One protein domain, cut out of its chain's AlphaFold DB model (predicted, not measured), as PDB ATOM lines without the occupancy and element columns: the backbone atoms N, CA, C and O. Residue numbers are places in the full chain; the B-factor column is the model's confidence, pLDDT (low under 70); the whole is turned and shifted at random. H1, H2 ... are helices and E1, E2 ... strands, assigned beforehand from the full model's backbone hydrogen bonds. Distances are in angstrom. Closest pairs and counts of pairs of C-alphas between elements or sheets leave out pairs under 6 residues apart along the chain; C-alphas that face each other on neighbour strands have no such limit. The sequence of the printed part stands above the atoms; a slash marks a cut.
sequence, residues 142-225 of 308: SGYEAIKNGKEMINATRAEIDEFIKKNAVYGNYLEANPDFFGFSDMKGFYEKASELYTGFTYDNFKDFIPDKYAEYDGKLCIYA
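What this domain is: This is residues 142 to 225 of the 308 residues of an uncharacterized protein of Oscillospiraceae bacterium (UniProt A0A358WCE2). A small antiparallel sheet of three short strands, E1, E3 and E2, sits partway along an elongated body, with H1 and H2 toward one end and H4 and H5 toward the other. The chain goes out to the H2 end, comes back through E1, passes H3, goes out to the H5 end and returns through the hairpin E2 and E3. The printed part has 84 residues with five named helices and three named strands, in the order H1 H2 E1 H3 H4 H5 E2 E3; the sheet order is E1 E3 E2 and the class is mixed, helices and strands. It is only just compact, close to loose, with a radius of gyration of the C-alphas of 13.7 A, and only just elongated, spanning 43 by 22 by 18 A.

Where its parts are: Find C-alpha 150 at (-37.902, 33.078, 7.473), where H1 begins; it covers residues 150 to 153, 5.4 A. H2 follows at residues 158 to 168, 15.3 A, and E1 at residues 174 to 176, 7.0 A. Next come H3, residues 179 to 182, 5.1 A, and H4, residues 187 to 195, 12.0 A, which begins at C-alpha 187 (-56.257, 38.070, 12.745). H5 is residues 203 to 206, 5.0 A. E2 is residues 214 to 217, 10.1 A, and E3, residues 220 to 224, runs 13.1 A to C-alpha 224 at (-48.660, 33.873, 1.305).

How they stand to each other: Start with the sheet, where E3 is the inner strand. Beside E1, look for N 175 and O 223, 2.9 A apart; beside E2, for N 222 and O 215, also 2.9 A. H2 only grazes the sheet with its residues 164 to 168; its closest C-alpha pair with E1 is Asn 168 and Leu 175, 6.3 A. H1 and H2 are close but not clearly touching, the closest C-alphas being Met 153 and Ile 161, 6.4 A. H4 is on the sheet, over E3 at a height of 11.0 A, and only just stands up from it, rising 43 degrees; the closest C-alphas of H4 and E3 are Met 187 and Leu 221, 5.5 A. H4 and H5 only just touch, with 3 pairs of C-alphas within 8 A, the closest Tyr 191 and Tyr 203 at 6.4 A. H3 is not on the sheet and is only just apart from H4, at 8.4 A. In H2 and H4 every O i to N i+4 pair is within hydrogen-bond range; H1, H3 and H5 are too short for such a pair.

The domain as a whole: The C-alphas farthest apart are Thr 157 and Gly 200, 43.2 A, while those of Ser 142 and Ala 225, first and last printed, are 7.2 A apart. The printed part has no cut and no long link; H4 to H5 and H5 to E2 are short links, the others tight. Mean pLDDT of the printed part is 87.4, and residue 142 alone is under 70.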
ATOM      1  N   SER A 142     -43.619  40.133   1.663       60.28
ATOM      2  CA  SER A 142     -42.640  39.255   1.015       60.28
ATOM      3  C   SER A 142     -41.238  39.258   1.637       60.28
ATOM      4  O   SER A 142     -40.344  38.565   1.152       60.28
ATOM      5  N   GLY A 143     -41.013  40.037   2.697       72.31
ATOM      6  CA  GLY A 143     -39.729  40.037   3.392       72.31
ATOM      7  C   GLY A 143     -39.505  38.753   4.196       72.31
ATOM      8  O   GLY A 143     -40.382  38.328   4.947       72.31
ATOM      9  N   TYR A 144     -38.292  38.193   4.134       84.25
ATOM     10  CA  TYR A 144     -37.846  37.072   4.984       84.25
ATOM     11  C   TYR A 144     -38.130  37.280   6.486       84.25
ATOM     12  O   TYR A 144     -38.319  36.315   7.222       84.25
ATOM     13  N   GLU A 145     -38.175  38.533   6.952       87.12
ATOM     14  CA  GLU A 145     -38.481  38.879   8.345       87.12
ATOM     15  C   GLU A 145     -39.958  38.709   8.729       87.12
ATOM     16  O   GLU A 145     -40.242  38.470   9.902       87.12
ATOM     17  N   ALA A 146     -40.884  38.834   7.773       87.94
ATOM     18  CA  ALA A 146     -42.328  38.738   8.003       87.94
ATOM     19  C   ALA A 146     -42.803  37.283   8.156       87.94
ATOM     20  O   ALA A 146     -43.849  37.031   8.751       87.94
ATOM     21  N   ILE A 147     -42.025  36.323   7.651       89.94
ATOM     22  CA  ILE A 147     -42.276  34.881   7.745       89.94
ATOM     23  C   ILE A 147     -41.635  34.342   9.029       89.94
ATOM     24  O   ILE A 147     -40.467  34.612   9.316       89.94
ATOM     25  N   LYS A 148     -42.370  33.543   9.810       91.12
ATOM     26  CA  LYS A 148     -41.830  32.904  11.018       91.12
ATOM     27  C   LYS A 148     -40.671  31.970  10.658       91.12
ATOM     28  O   LYS A 148     -40.796  31.138   9.764       91.12
ATOM     29  N   ASN A 149     -39.534  32.139  11.334       90.19
ATOM     30  CA  ASN A 149     -38.232  31.523  11.022       90.19
ATOM     31  C   ASN A 149     -37.659  31.879   9.627       90.19
ATOM     32  O   ASN A 149     -36.571  31.427   9.280       90.19
ATOM     33  N   GLY A 150     -38.319  32.736   8.837       88.38
ATOM     34  CA  GLY A 150     -37.902  33.078   7.473       88.38
ATOM     35  C   GLY A 150     -36.533  33.760   7.391       88.38
ATOM     36  O   GLY A 150     -35.855  33.632   6.375       88.38
ATOM     37  N   LYS A 151     -36.066  34.399   8.474       87.38
ATOM     38  CA  LYS A 151     -34.714  34.981   8.572       87.38
ATOM     39  C   LYS A 151     -33.587  33.971   8.326       87.38
ATOM     40  O   LYS A 151     -32.530  34.364   7.844       87.38
ATOM     41  N   GLU A 152     -33.807  32.688   8.611       87.94
ATOM     42  CA  GLU A 152     -32.835  31.620   8.328       87.94
ATOM     43  C   GLU A 152     -32.600  31.442   6.817       87.94
ATOM     44  O   GLU A 152     -31.527  31.011   6.402       87.94
ATOM     45  N   MET A 153     -33.581  31.811   5.986       89.56
ATOM     46  CA  MET A 153     -33.578  31.584   4.539       89.56
ATOM     47  C   MET A 153     -32.951  32.727   3.719       89.56
ATOM     48  O   MET A 153     -32.859  32.600   2.502       89.56
ATOM     49  N   ILE A 154     -32.488  33.819   4.345       87.31
ATOM     50  CA  ILE A 154     -31.961  35.015   3.646       87.31
ATOM     51  C   ILE A 154     -30.810  34.680   2.678       87.31
ATOM     52  O   ILE A 154     -30.729  35.259   1.600       87.31
ATOM     53  N   ASN A 155     -29.947  33.730   3.052       88.19
ATOM     54  CA  ASN A 155     -28.812  33.267   2.243       88.19
ATOM     55  C   ASN A 155     -29.022  31.851   1.667       88.19
ATOM     56  O   ASN A 155     -28.062  31.227   1.215       88.19
ATOM     57  N   ALA A 156     -30.241  31.309   1.738       89.81
ATOM     58  CA  ALA A 156     -30.531  29.941   1.321       89.81
ATOM     59  C   ALA A 156     -30.656  29.825  -0.205       89.81
ATOM     60  O   ALA A 156     -31.109  30.741  -0.896       89.81
ATOM     61  N   THR A 157     -30.290  28.666  -0.750       91.81
ATOM     62  CA  THR A 157     -30.534  28.359  -2.161       91.81
ATOM     63  C   THR A 157     -32.030  28.202  -2.433       91.81
ATOM     64  O   THR A 157     -32.826  27.898  -1.543       91.81
ATOM     65  N   ARG A 158     -32.435  28.332  -3.704       89.88
ATOM     66  CA  ARG A 158     -33.842  28.152  -4.093       89.88
ATOM     67  C   ARG A 158     -34.409  26.791  -3.660       89.88
ATOM     68  O   ARG A 158     -35.559  26.734  -3.243       89.88
ATOM     69  N   ALA A 159     -33.601  25.730  -3.711       93.31
ATOM     70  CA  ALA A 159     -34.010  24.391  -3.291       93.31
ATOM     71  C   ALA A 159     -34.307  24.316  -1.782       93.31
ATOM     72  O   ALA A 159     -35.325  23.753  -1.393       93.31
ATOM     73  N   GLU A 160     -33.468  24.929  -0.945       93.38
ATOM     74  CA  GLU A 160     -33.680  24.999   0.509       93.38
ATOM     75  C   GLU A 160     -34.921  25.837   0.859       93.38
ATOM     76  O   GLU A 160     -35.692  25.452   1.736       93.38
ATOM     77  N   ILE A 161     -35.178  26.925   0.120       90.44
ATOM     78  CA  ILE A 161     -36.409  27.724   0.242       90.44
ATOM     79  C   ILE A 161     -37.647  26.893  -0.142       90.44
ATOM     80  O   ILE A 161     -38.649  26.915   0.572       90.44
ATOM     81  N   ASP A 162     -37.595  26.131  -1.238       90.38
ATOM     82  CA  ASP A 162     -38.708  25.276  -1.666       90.38
ATOM     83  C   ASP A 162     -38.963  24.109  -0.687       90.38
ATOM     84  O   ASP A 162     -40.121  23.778  -0.410       90.38
ATOM     85  N   GLU A 163     -37.918  23.530  -0.080       92.75
ATOM     86  CA  GLU A 163     -38.074  22.573   1.026       92.75
ATOM     87  C   GLU A 163     -38.634  23.229   2.298       92.75
ATOM     88  O   GLU A 163     -39.508  22.646   2.948       92.75
ATOM     89  N   PHE A 164     -38.208  24.452   2.634       92.19
ATOM     90  CA  PHE A 164     -38.754  25.215   3.759       92.19
ATOM     91  C   PHE A 164     -40.253  25.480   3.583       92.19
ATOM     92  O   PHE A 164     -41.021  25.234   4.515       92.19
ATOM     93  N   ILE A 165     -40.693  25.927   2.399       90.81
ATOM     94  CA  ILE A 165     -42.120  26.134   2.098       90.81
ATOM     95  C   ILE A 165     -42.871  24.813   2.272       90.81
ATOM     96  O   ILE A 165     -43.818  24.736   3.052       90.81
ATOM     97  N   LYS A 166     -42.404  23.747   1.614       90.69
ATOM     98  CA  LYS A 166     -43.030  22.417   1.642       90.69
ATOM     99  C   LYS A 166     -43.138  21.813   3.050       90.69
ATOM    100  O   LYS A 166     -44.032  21.007   3.295       90.69
ATOM    101  N   LYS A 167     -42.229  22.173   3.963       91.50
ATOM    102  CA  LYS A 167     -42.203  21.705   5.356       91.50
ATOM    103  C   LYS A 167     -43.087  22.528   6.299       91.50
ATOM    104  O   LYS A 167     -43.601  21.963   7.261       91.50
ATOM    105  N   ASN A 168     -43.222  23.835   6.066       90.50
ATOM    106  CA  ASN A 168     -43.831  24.770   7.023       90.50
ATOM    107  C   ASN A 168     -45.164  25.389   6.553       90.50
ATOM    108  O   ASN A 168     -45.821  26.061   7.348       90.50
ATOM    109  N   ALA A 169     -45.566  25.207   5.290       88.94
ATOM    110  CA  ALA A 169     -46.831  25.736   4.783       88.94
ATOM    111  C   ALA A 169     -48.037  25.025   5.423       88.94
ATOM    112  O   ALA A 169     -48.113  23.798   5.453       88.94
ATOM    113  N   VAL A 170     -48.987  25.816   5.925       80.12
ATOM    114  CA  VAL A 170     -50.159  25.342   6.682       80.12
ATOM    115  C   VAL A 170     -51.339  25.049   5.750       80.12
ATOM    116  O   VAL A 170     -52.069  24.080   5.946       80.12
ATOM    117  N   TYR A 171     -51.504  25.854   4.696       70.44
ATOM    118  CA  TYR A 171     -52.530  25.661   3.669       70.44
ATOM    119  C   TYR A 171     -52.063  26.231   2.325       70.44
ATOM    120  O   TYR A 171     -51.762  27.420   2.217       70.44
ATOM    121  N   GLY A 172     -51.993  25.401   1.281       77.69
ATOM    122  CA  GLY A 172     -51.434  25.810  -0.013       77.69
ATOM    123  C   GLY A 172     -50.001  26.336   0.144       77.69
ATOM    124  O   GLY A 172     -49.125  25.596   0.576       77.69
ATOM    125  N   ASN A 173     -49.793  27.620  -0.162       82.00
ATOM    126  CA  ASN A 173     -48.516  28.321   0.017       82.00
ATOM    127  C   ASN A 173     -48.513  29.281   1.230       82.00
ATOM    128  O   ASN A 173     -47.669  30.166   1.288       82.00
ATOM    129  N   TYR A 174     -49.449  29.185   2.179       88.75
ATOM    130  CA  TYR A 174     -49.487  30.078   3.348       88.75
ATOM    131  C   TYR A 174     -48.568  29.596   4.480       88.75
ATOM    132  O   TYR A 174     -48.665  28.448   4.914       88.75
ATOM    133  N   LEU A 175     -47.714  30.488   4.985       91.06
ATOM    134  CA  LEU A 175     -46.782  30.277   6.100       91.06
ATOM    135  C   LEU A 175     -47.237  31.058   7.342       91.06
ATOM    136  O   LEU A 175     -47.886  32.093   7.215       91.06
ATOM    137  N   GLU A 176     -46.882  30.592   8.543       92.19
ATOM    138  CA  GLU A 176     -47.124  31.343   9.788       92.19
ATOM    139  C   GLU A 176     -46.366  32.685   9.759       92.19
ATOM    140  O   GLU A 176     -45.166  32.731   9.470       92.19
ATOM    141  N   ALA A 177     -47.073  33.780  10.040       91.56
ATOM    142  CA  ALA A 177     -46.485  35.111  10.115       91.56
ATOM    143  C   ALA A 177     -45.588  35.243  11.359       91.56
ATOM    144  O   ALA A 177     -45.802  34.584  12.377       91.56
ATOM    145  N   ASN A 178     -44.571  36.099  11.291       91.94
ATOM    146  CA  ASN A 178     -43.671  36.355  12.407       91.94
ATOM    147  C   ASN A 178     -44.291  37.375  13.388       91.94
ATOM    148  O   ASN A 178     -44.363  38.562  13.046       91.94
ATOM    149  N   PRO A 179     -44.693  36.973  14.611       91.69
ATOM    150  CA  PRO A 179     -45.314  37.890  15.564       91.69
ATOM    151  C   PRO A 179     -44.346  38.971  16.059       91.69
ATOM    152  O   PRO A 179     -44.793  40.082  16.328       91.69
ATOM    153  N   ASP A 180     -43.037  38.699  16.107       91.19
ATOM    154  CA  ASP A 180     -42.026  39.687  16.515       91.19
ATOM    155  C   ASP A 180     -41.835  40.772  15.446       91.19
ATOM    156  O   ASP A 180     -41.539  41.923  15.763       91.19
ATOM    157  N   PHE A 181     -42.045  40.425  14.168       88.56
ATOM    158  CA  PHE A 181     -42.104  41.411  13.093       88.56
ATOM    159  C   PHE A 181     -43.397  42.215  13.198       88.56
ATOM    160  O   PHE A 181     -43.343  43.432  13.357       88.56
ATOM    161  N   PHE A 182     -44.565  41.564  13.145       88.62
ATOM    162  CA  PHE A 182     -45.858  42.251  13.050       88.62
ATOM    163  C   PHE A 182     -46.279  42.990  14.329       88.62
ATOM    164  O   PHE A 182     -46.841  44.084  14.236       88.62
ATOM    165  N   GLY A 183     -45.933  42.480  15.510       90.94
ATOM    166  CA  GLY A 183     -46.464  42.933  16.800       90.94
ATOM    167  C   GLY A 183     -47.831  42.324  17.144       90.94
ATOM    168  O   GLY A 183     -48.494  42.802  18.061       90.94
ATOM    169  N   PHE A 184     -48.262  41.308  16.391       92.81
ATOM    170  CA  PHE A 184     -49.499  40.547  16.572       92.81
ATOM    171  C   PHE A 184     -49.352  39.142  15.961       92.81
ATOM    172  O   PHE A 184     -48.617  38.954  14.993       92.81
ATOM    173  N   SER A 185     -50.033  38.154  16.549       92.94
ATOM    174  CA  SER A 185     -49.930  36.720  16.217       92.94
ATOM    175  C   SER A 185     -51.054  36.175  15.335       92.94
ATOM    176  O   SER A 185     -50.931  35.084  14.782       92.94
ATOM    177  N   ASP A 186     -52.162  36.903  15.240       93.06
ATOM    178  CA  ASP A 186     -53.455  36.410  14.770       93.06
ATOM    179  C   ASP A 186     -54.281  37.528  14.115       93.06
ATOM    180  O   ASP A 186     -53.919  38.709  14.152       93.06
ATOM    181  N   MET A 187     -55.391  37.144  13.480       91.00
ATOM    182  CA  MET A 187     -56.257  38.070  12.745       91.00
ATOM    183  C   MET A 187     -56.947  39.091  13.660       91.00
ATOM    184  O   MET A 187     -57.231  40.210  13.234       91.00
ATOM    185  N   LYS A 188     -57.179  38.745  14.933       92.88
ATOM    186  CA  LYS A 188     -57.786  39.641  15.921       92.88
ATOM    187  C   LYS A 188     -56.805  40.726  16.359       92.88
ATOM    188  O   LYS A 188     -57.190  41.890  16.380       92.88
ATOM    189  N   GLY A 189     -55.541  40.385  16.599       93.88
ATOM    190  CA  GLY A 189     -54.477  41.364  16.839       93.88
ATOM    191  C   GLY A 189     -54.211  42.271  15.627       93.88
ATOM    192  O   GLY A 189     -53.986  43.469  15.799       93.88
ATOM    193  N   PHE A 190     -54.310  41.736  14.403       92.50
ATOM    194  CA  PHE A 190     -54.241  42.533  13.170       92.50
ATOM    195  C   PHE A 190     -55.414  43.532  13.087       92.50
ATOM    196  O   PHE A 190     -55.190  44.731  12.912       92.50
ATOM    197  N   TYR A 191     -56.650  43.064  13.295       91.94
ATOM    198  CA  TYR A 191     -57.848  43.907  13.354       91.94
ATOM    199  C   TYR A 191     -57.746  44.993  14.430       91.94
ATOM    200  O   TYR A 191     -58.013  46.158  14.145       91.94
ATOM    201  N   GLU A 192     -57.331  44.640  15.649       92.69
ATOM    202  CA  GLU A 192     -57.186  45.588  16.757       92.69
ATOM    203  C   GLU A 192     -56.205  46.704  16.385       92.69
ATOM    204  O   GLU A 192     -56.561  47.884  16.467       92.69
ATOM    205  N   LYS A 193     -55.027  46.350  15.851       91.56
ATOM    206  CA  LYS A 193     -54.012  47.317  15.405       91.56
ATOM    207  C   LYS A 193     -54.454  48.177  14.223       91.56
ATOM    208  O   LYS A 193     -54.154  49.368  14.210       91.56
ATOM    209  N   ALA A 194     -55.207  47.628  13.272       90.38
ATOM    210  CA  ALA A 194     -55.812  48.430  12.213       90.38
ATOM    211  C   ALA A 194     -56.879  49.386  12.781       90.38
ATOM    212  O   ALA A 194     -56.927  50.558  12.412       90.38
ATOM    213  N   SER A 195     -57.706  48.927  13.725       89.88
ATOM    214  CA  SER A 195     -58.792  49.722  14.312       89.88
ATOM    215  C   SER A 195     -58.305  50.915  15.150       89.88
ATOM    216  O   SER A 195     -59.022  51.902  15.276       89.88
ATOM    217  N   GLU A 196     -57.076  50.890  15.675       90.06
ATOM    218  CA  GLU A 196     -56.442  52.052  16.333       90.06
ATOM    219  C   GLU A 196     -56.230  53.244  15.377       90.06
ATOM    220  O   GLU A 196     -56.134  54.396  15.817       90.06
ATOM    221  N   LEU A 197     -56.153  52.964  14.073       88.94
ATOM    222  CA  LEU A 197     -55.798  53.903  13.008       88.94
ATOM    223  C   LEU A 197     -56.973  54.216  12.067       88.94
ATOM    224  O   LEU A 197     -57.021  55.312  11.497       88.94
ATOM    225  N   TYR A 198     -57.904  53.271  11.914       88.62
ATOM    226  CA  TYR A 198     -58.895  53.236  10.839       88.62
ATOM    227  C   TYR A 198     -60.339  53.001  11.320       88.62
ATOM    228  O   TYR A 198     -60.588  52.490  12.412       88.62
ATOM    229  N   THR A 199     -61.301  53.371  10.473       87.25
ATOM    230  CA  THR A 199     -62.748  53.153  10.644       87.25
ATOM    231  C   THR A 199     -63.398  52.740   9.313       87.25
ATOM    232  O   THR A 199     -62.799  52.899   8.249       87.25
ATOM    233  N   GLY A 200     -64.612  52.186   9.365       83.62
ATOM    234  CA  GLY A 200     -65.355  51.662   8.206       83.62
ATOM    235  C   GLY A 200     -65.471  50.132   8.139       83.62
ATOM    236  O   GLY A 200     -66.198  49.619   7.290       83.62
ATOM    237  N   PHE A 201     -64.818  49.400   9.049       84.88
ATOM    238  CA  PHE A 201     -64.868  47.936   9.138       84.88
ATOM    239  C   PHE A 201     -65.177  47.432  10.560       84.88
ATOM    240  O   PHE A 201     -64.904  48.100  11.559       84.88
ATOM    241  N   THR A 202     -65.730  46.224  10.648       88.94
ATOM    242  CA  THR A 202     -65.879  45.414  11.869       88.94
ATOM    243  C   THR A 202     -64.919  44.224  11.803       88.94
ATOM    244  O   THR A 202     -64.304  43.990  10.768       88.94
ATOM    245  N   TYR A 203     -64.786  43.438  12.876       87.81
ATOM    246  CA  TYR A 203     -63.970  42.215  12.827       87.81
ATOM    247  C   TYR A 203     -64.451  41.238  11.736       87.81
ATOM    248  O   TYR A 203     -63.650  40.729  10.956       87.81
ATOM    249  N   ASP A 204     -65.770  41.046  11.620       87.75
ATOM    250  CA  ASP A 204     -66.377  40.046  10.731       87.75
ATOM    251  C   ASP A 204     -66.147  40.321   9.233       87.75
ATOM    252  O   ASP A 204     -66.076  39.379   8.434       87.75
ATOM    253  N   ASN A 205     -66.033  41.602   8.850       85.69
ATOM    254  CA  ASN A 205     -65.733  42.023   7.479       85.69
ATOM    255  C   ASN A 205     -64.291  42.524   7.283       85.69
ATOM    256  O   ASN A 205     -63.909  42.786   6.149       85.69
ATOM    257  N   PHE A 206     -63.453  42.588   8.327       84.62
ATOM    258  CA  PHE A 206     -62.057  43.042   8.230       84.62
ATOM    259  C   PHE A 206     -61.244  42.269   7.181       84.62
ATOM    260  O   PHE A 206     -60.405  42.844   6.499       84.62
ATOM    261  N   LYS A 207     -61.542  40.982   6.977       78.62
ATOM    262  CA  LYS A 207     -60.950  40.141   5.919       78.62
ATOM    263  C   LYS A 207     -61.202  40.642   4.482       78.62
ATOM    264  O   LYS A 207     -60.452  40.292   3.581       78.62
ATOM    265  N   ASP A 208     -62.259  41.426   4.268       81.25
ATOM    266  CA  ASP A 208     -62.583  42.048   2.979       81.25
ATOM    267  C   ASP A 208     -61.760  43.347   2.786       81.25
ATOM    268  O   ASP A 208     -61.713  43.916   1.694       81.25
ATOM    269  N   PHE A 209     -61.083  43.787   3.857       75.06
ATOM    270  CA  PHE A 209     -60.193  44.941   3.924       75.06
ATOM    271  C   PHE A 209     -58.696  44.548   4.017       75.06
ATOM    272  O   PHE A 209     -57.856  45.237   3.443       75.06
ATOM    273  N   ILE A 210     -58.306  43.429   4.642       77.75
ATOM    274  CA  ILE A 210     -56.886  43.005   4.652       77.75
ATOM    275  C   ILE A 210     -56.328  42.774   3.231       77.75
ATOM    276  O   ILE A 210     -57.073  42.386   2.328       77.75
ATOM    277  N   PRO A 211     -55.011  42.963   3.003       75.38
ATOM    278  CA  PRO A 211     -54.391  42.591   1.737       75.38
ATOM    279  C   PRO A 211     -54.589  41.101   1.416       75.38
ATOM    280  O   PRO A 211     -54.487  40.239   2.287       75.38
ATOM    281  N   ASP A 212     -54.761  40.795   0.133       75.56
ATOM    282  CA  ASP A 212     -55.027  39.465  -0.451       75.56
ATOM    283  C   ASP A 212     -53.943  38.394  -0.220       75.56
ATOM    284  O   ASP A 212     -54.081  37.250  -0.653       75.56
ATOM    285  N   LYS A 213     -52.864  38.758   0.476       81.25
ATOM    286  CA  LYS A 213     -51.759  37.887   0.886       81.25
ATOM    287  C   LYS A 213     -51.899  37.368   2.324       81.25
ATOM    288  O   LYS A 213     -51.061  36.563   2.723       81.25
ATOM    289  N   TYR A 214     -52.896  37.814   3.096       86.69
ATOM    290  CA  TYR A 214     -53.133  37.388   4.483       86.69
ATOM    291  C   TYR A 214     -54.270  36.372   4.603       86.69
ATOM    292  O   TYR A 214     -55.248  36.408   3.861       86.69
ATOM    293  N   ALA A 215     -54.159  35.487   5.592       87.56
ATOM    294  CA  ALA A 215     -55.196  34.538   5.980       87.56
ATOM    295  C   ALA A 215     -55.108  34.208   7.480       87.56
ATOM    296  O   ALA A 215     -54.121  34.535   8.141       87.56
ATOM    297  N   GLU A 216     -56.126  33.525   8.004       88.62
ATOM    298  CA  GLU A 216     -56.115  32.936   9.346       88.62
ATOM    299  C   GLU A 216     -56.200  31.406   9.240       88.62
ATOM    300  O   GLU A 216     -57.098  30.888   8.576       88.62
ATOM    301  N   TYR A 217     -55.287  30.685   9.898       87.94
ATOM    302  CA  TYR A 217     -55.325  29.220  10.024       87.94
ATOM    303  C   TYR A 217     -54.980  28.817  11.460       87.94
ATOM    304  O   TYR A 217     -54.020  29.329  12.031       87.94
ATOM    305  N   ASP A 218     -55.769  27.920  12.058       88.19
ATOM    306  CA  ASP A 218     -55.628  27.447  13.447       88.19
ATOM    307  C   ASP A 218     -55.428  28.570  14.492       88.19
ATOM    308  O   ASP A 218     -54.652  28.436  15.440       88.19
ATOM    309  N   GLY A 219     -56.129  29.699  14.315       88.44
ATOM    310  CA  GLY A 219     -56.045  30.867  15.200       88.44
ATOM    311  C   GLY A 219     -54.751  31.678  15.070       88.44
ATOM    312  O   GLY A 219     -54.419  32.439  15.974       88.44
ATOM    313  N   LYS A 220     -53.999  31.501  13.976       91.69
ATOM    314  CA  LYS A 220     -52.755  32.220  13.669       91.69
ATOM    315  C   LYS A 220     -52.910  33.072  12.421       91.69
ATOM    316  O   LYS A 220     -53.592  32.681  11.475       91.69
ATOM    317  N   LEU A 221     -52.183  34.183  12.381       91.69
ATOM    318  CA  LEU A 221     -51.980  34.951  11.164       91.69
ATOM    319  C   LEU A 221     -51.023  34.190  10.244       91.69
ATOM    320  O   LEU A 221     -49.926  33.792  10.648       91.69
ATOM    321  N   CYS A 222     -51.422  34.034   8.990       90.25
ATOM    322  CA  CYS A 222     -50.590  33.458   7.948       90.25
ATOM    323  C   CYS A 222     -50.458  34.414   6.763       90.25
ATOM    324  O   CYS A 222     -51.388  35.149   6.431       90.25
ATOM    325  N   ILE A 223     -49.306  34.352   6.099       88.06
ATOM    326  CA  ILE A 223     -48.992  35.118   4.892       88.06
ATOM    327  C   ILE A 223     -48.631  34.193   3.735       88.06
ATOM    328  O   ILE A 223     -48.030  33.134   3.925       88.06
ATOM    329  N   TYR A 224     -49.006  34.591   2.524       85.50
ATOM    330  CA  TYR A 224     -48.660  33.873   1.305       85.50
ATOM    331  C   TYR A 224     -47.137  33.872   1.083       85.50
ATOM    332  O   TYR A 224     -46.506  34.929   1.086       85.50
ATOM    333  N   ALA A 225     -46.548  32.695   0.849       73.81
ATOM    334  CA  ALA A 225     -45.112  32.498   0.669       73.81
ATOM    335  C   ALA A 225     -44.589  33.127  -0.634       73.81
ATOM    336  O   ALA A 225     -44.454  32.473  -1.670       73.81
TER     337      ALA A 225